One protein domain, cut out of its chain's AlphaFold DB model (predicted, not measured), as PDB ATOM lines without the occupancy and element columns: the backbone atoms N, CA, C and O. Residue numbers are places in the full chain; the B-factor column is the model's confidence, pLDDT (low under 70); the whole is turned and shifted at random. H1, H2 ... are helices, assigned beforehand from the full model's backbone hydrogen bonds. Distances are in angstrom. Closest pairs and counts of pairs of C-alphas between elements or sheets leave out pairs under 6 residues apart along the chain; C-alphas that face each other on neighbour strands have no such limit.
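AT A GLANCE: This is residues 65 to 145 and 204 to 243 of the 245 residues of the protein "Hypothetical protein" of Rotaria sordida (UniProt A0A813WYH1). A loose, open frame of helices surrounds an empty middle: H2 and H5, side by side, make one long side, H3 one end, H4 the opposite side and H1 the other end. H6 lies beyond H1. The 121 printed residues hold six named helices, H1 to H6, and no named strand: all helix, with a radius of gyration of the C-alphas of 18.4 A and spans of 53 by 35 by 21 A.

IN THESE COORDINATES: H1, residues 68 to 75, begins at C-alpha 68 (-29.072, 51.578, 20.440). H2, 81 to 103, is 32.8 A long; H3, 105 to 119, 20.7 A; H4, 124 to 141, 25.9 A; H5, 204 to 225, 31.7 A. H6, 235 to 242, ends at C-alpha 242 (-37.575, 52.681, 31.320).

HOW THE PARTS SIT: H2 and H5 touch, closest at the C-alphas of Gly 91 and Gly 212, 4.3 A, opposite ways at a shallow tilt of 27 degrees. H2 and H3 touch only at the corner, only just, with 3 pairs of C-alphas within 8 A. H4 touches H1 with residues 139 to 141 alone, closest at the C-alphas of Arg 72 and Ile 139, 6.4 A. H6 is near H1. In all six helices every O i to N i+4 pair is within hydrogen-bond range.

THE WHOLE: Residues 146 to 203 are not printed, a gap of 29.3 A between C-alphas 145 and 204. No link printed whole is long. Residues 110 to 133 stand free. pLDDT is under 70 in 39 residues, among them 113 to 123 and 228 to 243.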
ATOM      1  N   VAL A  65     -21.939  47.982  24.670       65.06
ATOM      2  CA  VAL A  65     -21.901  48.236  23.231       65.06
ATOM      3  C   VAL A  65     -23.239  47.909  22.561       65.06
ATOM      4  O   VAL A  65     -23.531  48.299  21.442       65.06
ATOM      5  N   PHE A  66     -24.133  47.246  23.270       63.62
ATOM      6  CA  PHE A  66     -25.408  46.818  22.721       63.62
ATOM      7  C   PHE A  66     -26.506  47.894  22.806       63.62
ATOM      8  O   PHE A  66     -27.616  47.657  22.355       63.62
ATOM      9  N   VAL A  67     -26.268  49.077  23.375       67.56
ATOM     10  CA  VAL A  67     -27.329  50.087  23.559       67.56
ATOM     11  C   VAL A  67     -27.534  50.905  22.270       67.56
ATOM     12  O   VAL A  67     -26.605  51.546  21.780       67.56
ATOM     13  N   ALA A  68     -28.757  50.931  21.727       63.78
ATOM     14  CA  ALA A  68     -29.072  51.578  20.440       63.78
ATOM     15  C   ALA A  68     -28.697  53.079  20.345       63.78
ATOM     16  O   ALA A  68     -28.109  53.496  19.341       63.78
ATOM     17  N   PRO A  69     -28.929  53.910  21.384       61.94
ATOM     18  CA  PRO A  69     -28.403  55.277  21.444       61.94
ATOM     19  C   PRO A  69     -26.881  55.389  21.272       61.94
ATOM     20  O   PRO A  69     -26.397  56.380  20.726       61.94
ATOM     21  N   THR A  70     -26.117  54.396  21.734       66.50
ATOM     22  CA  THR A  70     -24.654  54.372  21.609       66.50
ATOM     23  C   THR A  70     -24.239  54.132  20.160       66.50
ATOM     24  O   THR A  70     -23.345  54.819  19.671       66.50
ATOM     25  N   ILE A  71     -24.939  53.236  19.457       71.62
ATOM     26  CA  ILE A  71     -24.705  52.936  18.035       71.62
ATOM     27  C   ILE A  71     -25.029  54.156  17.164       71.62
ATOM     28  O   ILE A  71     -24.242  54.534  16.296       71.62
ATOM     29  N   ARG A  72     -26.135  54.860  17.441       70.25
ATOM     30  CA  ARG A  72     -26.474  56.096  16.714       70.25
ATOM     31  C   ARG A  72     -25.416  57.182  16.916       70.25
ATOM     32  O   ARG A  72     -24.919  57.739  15.942       70.25
ATOM     33  N   LYS A  73     -24.984  57.431  18.158       68.25
ATOM     34  CA  LYS A  73     -23.936  58.428  18.470       68.25
ATOM     35  C   LYS A  73     -22.574  58.117  17.839       68.25
ATOM     36  O   LYS A  73     -21.770  59.029  17.660       68.25
ATOM     37  N   GLN A  74     -22.314  56.860  17.496       68.50
ATOM     38  CA  GLN A  74     -21.107  56.458  16.772       68.50
ATOM     39  C   GLN A  74     -21.171  56.806  15.294       68.50
ATOM     40  O   GLN A  74     -20.198  57.328  14.762       68.50
ATOM     41  N   MET A  75     -22.322  56.595  14.657       66.56
ATOM     42  CA  MET A  75     -22.542  57.000  13.264       66.56
ATOM     43  C   MET A  75     -22.502  58.527  13.096       66.56
ATOM     44  O   MET A  75     -22.128  59.027  12.043       66.56
ATOM     45  N   LEU A  76     -22.821  59.269  14.163       70.19
ATOM     46  CA  LEU A  76     -22.675  60.727  14.258       70.19
ATOM     47  C   LEU A  76     -21.257  61.194  14.664       70.19
ATOM     48  O   LEU A  76     -21.067  62.381  14.914       70.19
ATOM     49  N   PHE A  77     -20.271  60.289  14.768       71.88
ATOM     50  CA  PHE A  77     -18.880  60.567  15.178       71.88
ATOM     51  C   PHE A  77     -18.721  61.291  16.529       71.88
ATOM     52  O   PHE A  77     -17.720  61.954  16.781       71.88
ATOM     53  N   GLN A  78     -19.689  61.149  17.436       67.06
ATOM     54  CA  GLN A  78     -19.635  61.781  18.761       67.06
ATOM     55  C   GLN A  78     -18.949  60.902  19.808       67.06
ATOM     56  O   GLN A  78     -18.443  61.400  20.810       67.06
ATOM     57  N   ARG A  79     -18.960  59.580  19.607       69.62
ATOM     58  CA  ARG A  79     -18.334  58.599  20.500       69.62
ATOM     59  C   ARG A  79     -17.515  57.617  19.685       69.62
ATOM     60  O   ARG A  79     -18.064  56.919  18.843       69.62
ATOM     61  N   PHE A  80     -16.224  57.509  19.975       72.75
ATOM     62  CA  PHE A  80     -15.303  56.659  19.208       72.75
ATOM     63  C   PHE A  80     -15.030  55.297  19.863       72.75
ATOM     64  O   PHE A  80     -14.247  54.512  19.332       72.75
ATOM     65  N   ALA A  81     -15.656  54.987  21.005       73.00
ATOM     66  CA  ALA A  81     -15.352  53.786  21.787       73.00
ATOM     67  C   ALA A  81     -15.483  52.474  20.990       73.00
ATOM     68  O   ALA A  81     -14.559  51.665  20.998       73.00
ATOM     69  N   MET A  82     -16.574  52.263  20.242       76.12
ATOM     70  CA  MET A  82     -16.668  51.045  19.425       76.12
ATOM     71  C   MET A  82     -15.845  51.076  18.161       76.12
ATOM     72  O   MET A  82     -15.404  50.017  17.731       76.12
ATOM     73  N   LEU A  83     -15.620  52.251  17.570       79.81
ATOM     74  CA  LEU A  83     -14.749  52.335  16.405       79.81
ATOM     75  C   LEU A  83     -13.358  51.796  16.765       79.81
ATOM     76  O   LEU A  83     -12.812  50.985  16.024       79.81
ATOM     77  N   LYS A  84     -12.839  52.150  17.951       79.38
ATOM     78  CA  LYS A  84     -11.594  51.588  18.500       79.38
ATOM     79  C   LYS A  84     -11.680  50.090  18.753       79.38
ATOM     80  O   LYS A  84     -10.763  49.364  18.388       79.38
ATOM     81  N   MET A  85     -12.780  49.619  19.342       80.75
ATOM     82  CA  MET A  85     -12.983  48.189  19.588       80.75
ATOM     83  C   MET A  85     -12.956  47.388  18.278       80.75
ATOM     84  O   MET A  85     -12.283  46.364  18.208       80.75
ATOM     85  N   PHE A  86     -13.615  47.875  17.224       84.50
ATOM     86  CA  PHE A  86     -13.577  47.252  15.902       84.50
ATOM     87  C   PHE A  86     -12.192  47.337  15.260       84.50
ATOM     88  O   PHE A  86     -11.726  46.335  14.728       84.50
ATOM     89  N   LEU A  87     -11.500  48.478  15.351       84.75
ATOM     90  CA  LEU A  87     -10.132  48.623  14.839       84.75
ATOM     91  C   LEU A  87      -9.160  47.659  15.529       84.75
ATOM     92  O   LEU A  87      -8.377  46.990  14.857       84.75
ATOM     93  N   ALA A  88      -9.247  47.545  16.858       87.25
ATOM     94  CA  ALA A  88      -8.475  46.584  17.637       87.25
ATOM     95  C   ALA A  88      -8.806  45.147  17.220       87.25
ATOM     96  O   ALA A  88      -7.894  44.362  16.987       87.25
ATOM     97  N   ALA A  89     -10.092  44.809  17.076       87.75
ATOM     98  CA  ALA A  89     -10.535  43.473  16.686       87.75
ATOM     99  C   ALA A  89     -10.080  43.087  15.268       87.75
ATOM    100  O   ALA A  89      -9.663  41.952  15.039       87.75
ATOM    101  N   VAL A  90     -10.131  44.020  14.313       88.38
ATOM    102  CA  VAL A  90      -9.640  43.796  12.945       88.38
ATOM    103  C   VAL A  90      -8.118  43.644  12.954       88.38
ATOM    104  O   VAL A  90      -7.601  42.713  12.340       88.38
ATOM    105  N   GLY A  91      -7.406  44.495  13.700       88.81
ATOM    106  CA  GLY A  91      -5.953  44.416  13.848       88.81
ATOM    107  C   GLY A  91      -5.493  43.085  14.452       88.81
ATOM    108  O   GLY A  91      -4.614  42.424  13.899       88.81
ATOM    109  N   THR A  92      -6.128  42.636  15.540       89.94
ATOM    110  CA  THR A  92      -5.829  41.332  16.158       89.94
ATOM    111  C   THR A  92      -6.218  40.162  15.258       89.94
ATOM    112  O   THR A  92      -5.465  39.192  15.180       89.94
ATOM    113  N   SER A  93      -7.330  40.253  14.522       88.50
ATOM    114  CA  SER A  93      -7.728  39.222  13.554       88.50
ATOM    115  C   SER A  93      -6.713  39.086  12.422       88.50
ATOM    116  O   SER A  93      -6.316  37.972  12.088       88.50
ATOM    117  N   MET A  94      -6.236  40.201  11.863       85.56
ATOM    118  CA  MET A  94      -5.197  40.182  10.826       85.56
ATOM    119  C   MET A  94      -3.896  39.568  11.338       85.56
ATOM    120  O   MET A  94      -3.296  38.746  10.645       85.56
ATOM    121  N   LEU A  95      -3.494  39.898  12.568       86.69
ATOM    122  CA  LEU A  95      -2.317  39.300  13.190       86.69
ATOM    123  C   LEU A  95      -2.508  37.796  13.436       86.69
ATOM    124  O   LEU A  95      -1.604  37.006  13.170       86.69
ATOM    125  N   SER A  96      -3.699  37.378  13.870       87.19
ATOM    126  CA  SER A  96      -4.047  35.965  14.037       87.19
ATOM    127  C   SER A  96      -3.994  35.197  12.714       87.19
ATOM    128  O   SER A  96      -3.501  34.070  12.683       87.19
ATOM    129  N   VAL A  97      -4.475  35.786  11.615       84.06
ATOM    130  CA  VAL A  97      -4.391  35.180  10.276       84.06
ATOM    131  C   VAL A  97      -2.935  35.075   9.829       84.06
ATOM    132  O   VAL A  97      -2.533  34.024   9.340       84.06
ATOM    133  N   ALA A  98      -2.120  36.106  10.062       83.69
ATOM    134  CA  ALA A  98      -0.695  36.060   9.748       83.69
ATOM    135  C   ALA A  98       0.041  34.950  10.522       83.69
ATOM    136  O   ALA A  98       0.828  34.205   9.936       83.69
ATOM    137  N   LEU A  99      -0.256  34.786  11.816       84.69
ATOM    138  CA  LEU A  99       0.272  33.686  12.628       84.69
ATOM    139  C   LEU A  99      -0.169  32.318  12.095       84.69
ATOM    140  O   LEU A  99       0.637  31.388  12.052       84.69
ATOM    141  N   LEU A 100      -1.419  32.193  11.640       83.44
ATOM    142  CA  LEU A 100      -1.921  30.961  11.033       83.44
ATOM    143  C   LEU A 100      -1.176  30.625   9.734       83.44
ATOM    144  O   LEU A 100      -0.841  29.462   9.506       83.44
ATOM    145  N   THR A 101      -0.866  31.627   8.908       79.44
ATOM    146  CA  THR A 101      -0.073  31.436   7.687       79.44
ATOM    147  C   THR A 101       1.361  30.991   7.997       79.44
ATOM    148  O   THR A 101       1.893  30.148   7.277       79.44
ATOM    149  N   LEU A 102       1.971  31.506   9.073       78.88
ATOM    150  CA  LEU A 102       3.326  31.131   9.506       78.88
ATOM    151  C   LEU A 102       3.390  29.721  10.109       78.88
ATOM    152  O   LEU A 102       4.293  28.956   9.782       78.88
ATOM    153  N   CYS A 103       2.438  29.372  10.974       80.31
ATOM    154  CA  CYS A 103       2.444  28.100  11.700       80.31
ATOM    155  C   CYS A 103       1.913  26.935  10.845       80.31
ATOM    156  O   CYS A 103       2.453  25.831  10.870       80.31
ATOM    157  N   CYS A 104       0.875  27.181  10.038       78.06
ATOM    158  CA  CYS A 104       0.114  26.143   9.343       78.06
ATOM    159  C   CYS A 104      -0.201  26.532   7.890       78.06
ATOM    160  O   CYS A 104      -1.364  26.583   7.479       78.06
ATOM    161  N   ARG A 105       0.835  26.737   7.067       73.75
ATOM    162  CA  ARG A 105       0.692  27.162   5.659       73.75
ATOM    163  C   ARG A 105      -0.261  26.288   4.829       73.75
ATOM    164  O   ARG A 105      -1.110  26.813   4.117       73.75
ATOM    165  N   LYS A 106      -0.190  24.958   4.979       70.94
ATOM    166  CA  LYS A 106      -1.078  24.014   4.266       70.94
ATOM    167  C   LYS A 106      -2.555  24.170   4.646       70.94
ATOM    168  O   LYS A 106      -3.429  23.894   3.828       70.94
ATOM    169  N   LEU A 107      -2.843  24.574   5.884       75.44
ATOM    170  CA  LEU A 107      -4.211  24.807   6.347       75.44
ATOM    171  C   LEU A 107      -4.739  26.143   5.814       75.44
ATOM    172  O   LEU A 107      -5.869  26.204   5.338       75.44
ATOM    173  N   TYR A 108      -3.897  27.176   5.819       76.88
ATOM    174  CA  TYR A 108      -4.222  28.478   5.240       76.88
ATOM    175  C   TYR A 108      -4.555  28.376   3.743       76.88
ATOM    176  O   TYR A 108      -5.585  28.887   3.315       76.88
ATOM    177  N   GLU A 109      -3.749  27.650   2.962       70.75
ATOM    178  CA  GLU A 109      -3.995  27.453   1.524       70.75
ATOM    179  C   GLU A 109      -5.327  26.726   1.256       70.75
ATOM    180  O   GLU A 109      -6.073  27.119   0.361       70.75
ATOM    181  N   LYS A 110      -5.690  25.721   2.070       73.75
ATOM    182  CA  LYS A 110      -7.003  25.053   1.970       73.75
ATOM    183  C   LYS A 110      -8.167  26.008   2.244       73.75
ATOM    184  O   LYS A 110      -9.129  26.021   1.480       73.75
ATOM    185  N   ILE A 111      -8.073  26.804   3.310       75.75
ATOM    186  CA  ILE A 111      -9.108  27.781   3.683       75.75
ATOM    187  C   ILE A 111      -9.258  28.842   2.587       75.75
ATOM    188  O   ILE A 111     -10.375  29.181   2.194       75.75
ATOM    189  N   LEU A 112      -8.139  29.339   2.057       72.19
ATOM    190  CA  LEU A 112      -8.132  30.379   1.036       72.19
ATOM    191  C   LEU A 112      -8.721  29.887  -0.291       72.19
ATOM    192  O   LEU A 112      -9.512  30.600  -0.905       72.19
ATOM    193  N   ASN A 113      -8.390  28.663  -0.707       68.06
ATOM    194  CA  ASN A 113      -8.940  28.073  -1.927       68.06
ATOM    195  C   ASN A 113     -10.466  27.912  -1.839       68.06
ATOM    196  O   ASN A 113     -11.167  28.303  -2.772       68.06
ATOM    197  N   GLY A 114     -10.984  27.444  -0.697       69.56
ATOM    198  CA  GLY A 114     -12.430  27.376  -0.459       69.56
ATOM    199  C   GLY A 114     -13.099  28.758  -0.438       69.56
ATOM    200  O   GLY A 114     -14.185  28.937  -0.988       69.56
ATOM    201  N   TYR A 115     -12.431  29.768   0.130       68.38
ATOM    202  CA  TYR A 115     -12.936  31.142   0.129       68.38
ATOM    203  C   TYR A 115     -13.022  31.721  -1.287       68.38
ATOM    204  O   TYR A 115     -14.055  32.274  -1.660       68.38
ATOM    205  N   ILE A 116     -11.970  31.579  -2.098       68.12
ATOM    206  CA  ILE A 116     -11.931  32.102  -3.472       68.12
ATOM    207  C   ILE A 116     -13.010  31.444  -4.337       68.12
ATOM    208  O   ILE A 116     -13.673  32.144  -5.100       68.12
ATOM    209  N   GLU A 117     -13.234  30.136  -4.202       63.78
ATOM    210  CA  GLU A 117     -14.266  29.423  -4.962       63.78
ATOM    211  C   GLU A 117     -15.679  29.954  -4.672       63.78
ATOM    212  O   GLU A 117     -16.476  30.162  -5.591       63.78
ATOM    213  N   HIS A 118     -15.974  30.243  -3.403       61.84
ATOM    214  CA  HIS A 118     -17.271  30.774  -2.992       61.84
ATOM    215  C   HIS A 118     -17.435  32.266  -3.337       61.84
ATOM    216  O   HIS A 118     -18.503  32.700  -3.776       61.84
ATOM    217  N   ASN A 119     -16.375  33.066  -3.178       63.50
ATOM    218  CA  ASN A 119     -16.415  34.516  -3.381       63.50
ATOM    219  C   ASN A 119     -16.338  34.908  -4.866       63.50
ATOM    220  O   ASN A 119     -16.962  35.879  -5.283       63.50
ATOM    221  N   SER A 120     -15.641  34.124  -5.697       59.16
ATOM    222  CA  SER A 120     -15.499  34.391  -7.138       59.16
ATOM    223  C   SER A 120     -16.819  34.289  -7.911       59.16
ATOM    224  O   SER A 120     -16.872  34.693  -9.075       59.16
ATOM    225  N   ARG A 121     -17.880  33.754  -7.294       58.44
ATOM    226  CA  ARG A 121     -19.221  33.668  -7.884       58.44
ATOM    227  C   ARG A 121     -20.047  34.946  -7.722       58.44
ATOM    228  O   ARG A 121     -21.116  35.030  -8.316       58.44
ATOM    229  N   ARG A 122     -19.594  35.933  -6.938       63.41
ATOM    230  CA  ARG A 122     -20.352  37.164  -6.653       63.41
ATOM    231  C   ARG A 122     -19.641  38.388  -7.238       63.41
ATOM    232  O   ARG A 122     -18.449  38.587  -7.028       63.41
ATOM    233  N   GLY A 123     -20.370  39.210  -7.995       68.06
ATOM    234  CA  GLY A 123     -19.836  40.448  -8.577       68.06
ATOM    235  C   GLY A 123     -19.648  41.563  -7.539       68.06
ATOM    236  O   GLY A 123     -20.352  41.593  -6.532       68.06
ATOM    237  N   ILE A 124     -18.753  42.525  -7.812       75.31
ATOM    238  CA  ILE A 124     -18.461  43.681  -6.932       75.31
ATOM    239  C   ILE A 124     -19.726  44.464  -6.536       75.31
ATOM    240  O   ILE A 124     -19.852  44.936  -5.408       75.31
ATOM    241  N   LEU A 125     -20.699  44.523  -7.450       76.06
ATOM    242  CA  LEU A 125     -21.972  45.208  -7.266       76.06
ATOM    243  C   LEU A 125     -22.772  44.631  -6.089       76.06
ATOM    244  O   LEU A 125     -23.346  45.381  -5.307       76.06
ATOM    245  N   HIS A 126     -22.732  43.309  -5.896       76.81
ATOM    246  CA  HIS A 126     -23.426  42.640  -4.795       76.81
ATOM    247  C   HIS A 126     -22.844  43.040  -3.433       76.81
ATOM    248  O   HIS A 126     -23.595  43.228  -2.478       76.81
ATOM    249  N   TYR A 127     -21.521  43.215  -3.340       80.81
ATOM    250  CA  TYR A 127     -20.876  43.677  -2.108       80.81
ATOM    251  C   TYR A 127     -21.208  45.136  -1.810       80.81
ATOM    252  O   TYR A 127     -21.462  45.475  -0.656       80.81
ATOM    253  N   LEU A 128     -21.250  45.986  -2.838       84.62
ATOM    254  CA  LEU A 128     -21.557  47.401  -2.665       84.62
ATOM    255  C   LEU A 128     -23.022  47.612  -2.258       84.62
ATOM    256  O   LEU A 128     -23.287  48.277  -1.255       84.62
ATOM    257  N   PHE A 129     -23.973  46.995  -2.966       86.56
ATOM    258  CA  PHE A 129     -25.394  47.074  -2.616       86.56
ATOM    259  C   PHE A 129     -25.686  46.416  -1.266       86.56
ATOM    260  O   PHE A 129     -26.364  47.015  -0.432       86.56
ATOM    261  N   GLY A 130     -25.133  45.228  -1.011       85.12
ATOM    262  CA  GLY A 130     -25.311  44.525   0.260       85.12
ATOM    263  C   GLY A 130     -24.736  45.301   1.445       85.12
ATOM    264  O   GLY A 130     -25.413  45.468   2.458       85.12
ATOM    265  N   GLY A 131     -23.519  45.838   1.311       87.56
ATOM    266  CA  GLY A 131     -22.884  46.653   2.347       87.56
ATOM    267  C   GLY A 131     -23.659  47.936   2.643       87.56
ATOM    268  O   GLY A 131     -23.866  48.273   3.808       87.56
ATOM    269  N   THR A 132     -24.160  48.608   1.605       89.44
ATOM    270  CA  THR A 132     -24.942  49.844   1.761       89.44
ATOM    271  C   THR A 132     -26.292  49.576   2.430       89.44
ATOM    272  O   THR A 132     -26.670  50.303   3.347       89.44
ATOM    273  N   LEU A 133     -26.993  48.502   2.041       89.38
ATOM    274  CA  LEU A 133     -28.260  48.091   2.659       89.38
ATOM    275  C   LEU A 133     -28.094  47.730   4.137       89.38
ATOM    276  O   LEU A 133     -28.866  48.196   4.975       89.38
ATOM    277  N   ILE A 134     -27.074  46.935   4.468       88.19
ATOM    278  CA  ILE A 134     -26.779  46.567   5.854       88.19
ATOM    279  C   ILE A 134     -26.409  47.811   6.669       88.19
ATOM    280  O   ILE A 134     -26.921  47.979   7.774       88.19
ATOM    281  N   GLY A 135     -25.584  48.710   6.126       87.12
ATOM    282  CA  GLY A 135     -25.223  49.964   6.789       87.12
ATOM    283  C   GLY A 135     -26.433  50.854   7.083       87.12
ATOM    284  O   GLY A 135     -26.607  51.302   8.217       87.12
ATOM    285  N   LEU A 136     -27.313  51.049   6.095       88.44
ATOM    286  CA  LEU A 136     -28.549  51.815   6.260       88.44
ATOM    287  C   LEU A 136     -29.465  51.187   7.323       88.44
ATOM    288  O   LEU A 136     -29.986  51.892   8.188       88.44
ATOM    289  N   GLY A 137     -29.600  49.857   7.311       86.88
ATOM    290  CA  GLY A 137     -30.358  49.116   8.319       86.88
ATOM    291  C   GLY A 137     -29.821  49.312   9.740       86.88
ATOM    292  O   GLY A 137     -30.604  49.554  10.659       86.88
ATOM    293  N   MET A 138     -28.494  49.295   9.930       84.44
ATOM    294  CA  MET A 138     -27.886  49.525  11.250       84.44
ATOM    295  C   MET A 138     -28.220  50.909  11.817       84.44
ATOM    296  O   MET A 138     -28.457  51.035  13.019       84.44
ATOM    297  N   ILE A 139     -28.271  51.941  10.968       83.00
ATOM    298  CA  ILE A 139     -28.602  53.314  11.379       83.00
ATOM    299  C   ILE A 139     -30.068  53.410  11.821       83.00
ATOM    300  O   ILE A 139     -30.361  53.979  12.878       83.00
ATOM    301  N   ILE A 140     -30.982  52.825  11.038       83.38
ATOM    302  CA  ILE A 140     -32.428  52.872  11.297       83.38
ATOM    303  C   ILE A 140     -32.761  52.094  12.574       83.38
ATOM    304  O   ILE A 140     -33.303  52.656  13.531       83.38
ATOM    305  N   CYS A 141     -32.377  50.817  12.627       82.00
ATOM    306  CA  CYS A 141     -32.691  49.932  13.748       82.00
ATOM    307  C   CYS A 141     -31.874  50.258  15.006       82.00
ATOM    308  O   CYS A 141     -32.285  49.908  16.110       82.00
ATOM    309  N   GLY A 142     -30.723  50.925  14.868       77.88
ATOM    310  CA  GLY A 142     -29.812  51.171  15.984       77.88
ATOM    311  C   GLY A 142     -29.237  49.872  16.555       77.88
ATOM    312  O   GLY A 142     -29.048  49.768  17.763       77.88
ATOM    313  N   SER A 143     -29.006  48.866  15.709       81.62
ATOM    314  CA  SER A 143     -28.407  47.588  16.099       81.62
ATOM    315  C   SER A 143     -27.540  47.025  14.977       81.62
ATOM    316  O   SER A 143     -27.836  47.206  13.797       81.62
ATOM    317  N   CYS A 144     -26.467  46.335  15.351       83.50
ATOM    318  CA  CYS A 144     -25.583  45.618  14.445       83.50
ATOM    319  C   CYS A 144     -25.944  44.118  14.428       83.50
ATOM    320  O   CYS A 144     -26.405  43.582  15.438       83.50
ATOM    321  N   PRO A 145     -25.656  43.387  13.335       81.88
ATOM    322  CA  PRO A 145     -25.982  41.963  13.212       81.88
ATOM    323  C   PRO A 145     -25.332  41.089  14.296       81.88
ATOM    324  O   PRO A 145     -25.874  40.050  14.648       81.88
ATOM    325  N   SER A 204       1.959  38.152   1.063       66.12
ATOM    326  CA  SER A 204       0.749  38.117   1.902       66.12
ATOM    327  C   SER A 204       1.018  38.266   3.408       66.12
ATOM    328  O   SER A 204       0.410  39.117   4.054       66.12
ATOM    329  N   VAL A 205       1.981  37.536   3.977       70.94
ATOM    330  CA  VAL A 205       2.207  37.555   5.437       70.94
ATOM    331  C   VAL A 205       2.713  38.909   5.928       70.94
ATOM    332  O   VAL A 205       2.204  39.434   6.914       70.94
ATOM    333  N   ILE A 206       3.686  39.498   5.228       76.00
ATOM    334  CA  ILE A 206       4.294  40.765   5.644       76.00
ATOM    335  C   ILE A 206       3.267  41.893   5.543       76.00
ATOM    336  O   ILE A 206       3.174  42.697   6.466       76.00
ATOM    337  N   VAL A 207       2.419  41.910   4.506       79.88
ATOM    338  CA  VAL A 207       1.352  42.920   4.418       79.88
ATOM    339  C   VAL A 207       0.339  42.772   5.552       79.88
ATOM    340  O   VAL A 207      -0.017  43.773   6.165       79.88
ATOM    341  N   HIS A 208      -0.101  41.551   5.875       80.06
ATOM    342  CA  HIS A 208      -1.070  41.342   6.958       80.06
ATOM    343  C   HIS A 208      -0.485  41.724   8.325       80.06
ATOM    344  O   HIS A 208      -1.188  42.324   9.137       80.06
ATOM    345  N   ILE A 209       0.801  41.443   8.563       83.56
ATOM    346  CA  ILE A 209       1.501  41.854   9.789       83.56
ATOM    347  C   ILE A 209       1.633  43.373   9.854       83.56
ATOM    348  O   ILE A 209       1.261  43.961  10.863       83.56
ATOM    349  N   VAL A 210       2.132  44.016   8.796       85.56
ATOM    350  CA  VAL A 210       2.343  45.472   8.769       85.56
ATOM    351  C   VAL A 210       1.013  46.207   8.918       85.56
ATOM    352  O   VAL A 210       0.890  47.088   9.764       85.56
ATOM    353  N   PHE A 211      -0.011  45.813   8.160       86.06
ATOM    354  CA  PHE A 211      -1.330  46.440   8.221       86.06
ATOM    355  C   PHE A 211      -2.024  46.180   9.564       86.06
ATOM    356  O   PHE A 211      -2.589  47.099  10.156       86.06
ATOM    357  N   GLY A 212      -1.915  44.955  10.091       86.06
ATOM    358  CA  GLY A 212      -2.407  44.604  11.421       86.06
ATOM    359  C   GLY A 212      -1.748  45.445  12.515       86.06
ATOM    360  O   GLY A 212      -2.456  46.026  13.332       86.06
ATOM    361  N   LEU A 213      -0.417  45.581  12.494       87.81
ATOM    362  CA  LEU A 213       0.346  46.367  13.468       87.81
ATOM    363  C   LEU A 213       0.006  47.862  13.394       87.81
ATOM    364  O   LEU A 213      -0.139  48.504  14.432       87.81
ATOM    365  N   ILE A 214      -0.173  48.405  12.183       89.75
ATOM    366  CA  ILE A 214      -0.599  49.796  11.972       89.75
ATOM    367  C   ILE A 214      -1.983  50.029  12.587       89.75
ATOM    368  O   ILE A 214      -2.148  50.963  13.367       89.75
ATOM    369  N   LEU A 215      -2.970  49.176  12.291       87.44
ATOM    370  CA  LEU A 215      -4.324  49.313  12.846       87.44
ATOM    371  C   LEU A 215      -4.344  49.183  14.372       87.44
ATOM    372  O   LEU A 215      -5.057  49.925  15.048       87.44
ATOM    373  N   LEU A 216      -3.541  48.270  14.917       87.81
ATOM    374  CA  LEU A 216      -3.418  48.068  16.357       87.81
ATOM    375  C   LEU A 216      -2.747  49.277  17.025       87.81
ATOM    376  O   LEU A 216      -3.235  49.758  18.047       87.81
ATOM    377  N   GLY A 217      -1.702  49.831  16.405       86.94
ATOM    378  CA  GLY A 217      -1.044  51.061  16.842       86.94
ATOM    379  C   GLY A 217      -1.978  52.272  16.818       86.94
ATOM    380  O   GLY A 217      -2.029  53.021  17.791       86.94
ATOM    381  N   ILE A 218      -2.781  52.428  15.759       86.50
ATOM    382  CA  ILE A 218      -3.823  53.463  15.675       86.50
ATOM    383  C   ILE A 218      -4.838  53.276  16.805       86.50
ATOM    384  O   ILE A 218      -5.180  54.241  17.484       86.50
ATOM    385  N   SER A 219      -5.294  52.046  17.047       84.38
ATOM    386  CA  SER A 219      -6.264  51.764  18.109       84.38
ATOM    387  C   SER A 219      -5.731  52.131  19.499       84.38
ATOM    388  O   SER A 219      -6.400  52.854  20.240       84.38
ATOM    389  N   ILE A 220      -4.492  51.733  19.812       84.62
ATOM    390  CA  ILE A 220      -3.806  52.092  21.065       84.62
ATOM    391  C   ILE A 220      -3.642  53.615  21.171       84.62
ATOM    392  O   ILE A 220      -3.920  54.199  22.218       84.62
ATOM    393  N   GLY A 221      -3.253  54.286  20.083       83.62
ATOM    394  CA  GLY A 221      -3.135  55.745  20.042       83.62
ATOM    395  C   GLY A 221      -4.460  56.456  20.339       83.62
ATOM    396  O   GLY A 221      -4.503  57.393  21.137       83.62
ATOM    397  N   LEU A 222      -5.571  55.978  19.769       80.62
ATOM    398  CA  LEU A 222      -6.910  56.513  20.040       80.62
ATOM    399  C   LEU A 222      -7.391  56.237  21.475       80.62
ATOM    400  O   LEU A 222      -8.274  56.943  21.977       80.62
ATOM    401  N   GLU A 223      -6.871  55.201  22.128       80.81
ATOM    402  CA  GLU A 223      -7.159  54.909  23.531       80.81
ATOM    403  C   GLU A 223      -6.425  55.869  24.474       80.81
ATOM    404  O   GLU A 223      -7.033  56.353  25.429       80.81
ATOM    405  N   PHE A 224      -5.186  56.247  24.147       79.19
ATOM    406  CA  PHE A 224      -4.438  57.274  24.879       79.19
ATOM    407  C   PHE A 224      -5.051  58.677  24.758       79.19
ATOM    408  O   PHE A 224      -5.053  59.426  25.731       79.19
ATOM    409  N   ILE A 225      -5.584  59.039  23.586       79.69
ATOM    410  CA  ILE A 225      -6.136  60.385  23.341       79.69
ATOM    411  C   ILE A 225      -7.545  60.545  23.941       79.69
ATOM    412  O   ILE A 225      -7.903  61.631  24.390       79.69
ATOM    413  N   ILE A 226      -8.360  59.481  23.955       72.94
ATOM    414  CA  ILE A 226      -9.753  59.525  24.435       72.94
ATOM    415  C   ILE A 226     -10.007  58.325  25.367       72.94
ATOM    416  O   ILE A 226     -10.381  57.251  24.888       72.94
ATOM    417  N   PRO A 227      -9.833  58.460  26.690       71.50
ATOM    418  CA  PRO A 227     -10.002  57.342  27.615       71.50
ATOM    419  C   PRO A 227     -11.465  56.876  27.684       71.50
ATOM    420  O   PRO A 227     -12.382  57.680  27.819       71.50
ATOM    421  N   TRP A 228     -11.696  55.559  27.667       62.91
ATOM    422  CA  TRP A 228     -13.042  54.953  27.630       62.91
ATOM    423  C   TRP A 228     -13.935  55.300  28.836       62.91
ATOM    424  O   TRP A 228     -15.156  55.128  28.790       62.91
ATOM    425  N   LYS A 229     -13.340  55.781  29.935       60.81
ATOM    426  CA  LYS A 229     -14.048  56.094  31.184       60.81
ATOM    427  C   LYS A 229     -15.079  57.217  31.030       60.81
ATOM    428  O   LYS A 229     -16.006  57.275  31.828       60.81
ATOM    429  N   SER A 230     -14.966  58.068  30.008       56.25
ATOM    430  CA  SER A 230     -15.940  59.134  29.738       56.25
ATOM    431  C   SER A 230     -17.240  58.645  29.080       56.25
ATOM    432  O   SER A 230     -18.220  59.391  29.041       56.25
ATOM    433  N   ASP A 231     -17.282  57.407  28.570       55.75
ATOM    434  CA  ASP A 231     -18.403  56.910  27.761       55.75
ATOM    435  C   ASP A 231     -19.376  55.983  28.510       55.75
ATOM    436  O   ASP A 231     -20.553  55.914  28.132       55.75
ATOM    437  N   LEU A 232     -18.942  55.332  29.596       59.88
ATOM    438  CA  LEU A 232     -19.802  54.510  30.457       59.88
ATOM    439  C   LEU A 232     -20.588  55.404  31.427       59.88
ATOM    440  O   LEU A 232     -20.211  55.584  32.580       59.88
ATOM    441  N   ASN A 233     -21.702  55.969  30.962       55.47
ATOM    442  CA  ASN A 233     -22.649  56.634  31.853       55.47
ATOM    443  C   ASN A 233     -23.738  55.618  32.266       55.47
ATOM    444  O   ASN A 233     -24.537  55.229  31.408       55.47
ATOM    445  N   PRO A 234     -23.796  55.162  33.536       55.09
ATOM    446  CA  PRO A 234     -24.760  54.146  33.992       55.09
ATOM    447  C   PRO A 234     -26.230  54.566  33.818       55.09
ATOM    448  O   PRO A 234     -27.118  53.722  33.742       55.09
ATOM    449  N   SER A 235     -26.488  55.865  33.660       52.81
ATOM    450  CA  SER A 235     -27.810  56.414  33.338       52.81
ATOM    451  C   SER A 235     -28.369  55.961  31.978       52.81
ATOM    452  O   SER A 235     -29.587  55.939  31.806       52.81
ATOM    453  N   LEU A 236     -27.524  55.554  31.017       56.00
ATOM    454  CA  LEU A 236     -27.980  55.056  29.710       56.00
ATOM    455  C   LEU A 236     -28.679  53.697  29.810       56.00
ATOM    456  O   LEU A 236     -29.669  53.502  29.113       56.00
ATOM    457  N   PHE A 237     -28.219  52.809  30.699       55.09
ATOM    458  CA  PHE A 237     -28.858  51.510  30.944       55.09
ATOM    459  C   PHE A 237     -30.276  51.676  31.477       55.09
ATOM    460  O   PHE A 237     -31.214  51.083  30.950       55.09
ATOM    461  N   ILE A 238     -30.425  52.539  32.484       52.91
ATOM    462  CA  ILE A 238     -31.702  52.831  33.141       52.91
ATOM    463  C   ILE A 238     -32.675  53.502  32.162       52.91
ATOM    464  O   ILE A 238     -33.863  53.193  32.145       52.91
ATOM    465  N   LYS A 239     -32.182  54.393  31.293       51.72
ATOM    466  CA  LYS A 239     -33.031  55.064  30.303       51.72
ATOM    467  C   LYS A 239     -33.508  54.106  29.205       51.72
ATOM    468  O   LYS A 239     -34.670  54.175  28.824       51.72
ATOM    469  N   SER A 240     -32.658  53.180  28.747       54.25
ATOM    470  CA  SER A 240     -33.040  52.166  27.752       54.25
ATOM    471  C   SER A 240     -34.023  51.110  28.266       54.25
ATOM    472  O   SER A 240     -34.734  50.524  27.454       54.25
ATOM    473  N   THR A 241     -34.089  50.869  29.580       54.03
ATOM    474  CA  THR A 241     -35.076  49.957  30.180       54.03
ATOM    475  C   THR A 241     -36.393  50.647  30.539       54.03
ATOM    476  O   THR A 241     -37.430  49.994  30.496       54.03
ATOM    477  N   LEU A 242     -36.382  51.947  30.869       53.69
ATOM    478  CA  LEU A 242     -37.575  52.681  31.320       53.69
ATOM    479  C   LEU A 242     -38.304  53.476  30.225       53.69
ATOM    480  O   LEU A 242     -39.507  53.686  30.348       53.69
ATOM    481  N   ASN A 243     -37.623  53.943  29.173       45.75
ATOM    482  CA  ASN A 243     -38.275  54.652  28.067       45.75
ATOM    483  C   ASN A 243     -37.475  54.490  26.758       45.75
ATOM    484  O   ASN A 243     -36.503  55.221  26.545       45.75
TER     485      ASN A 243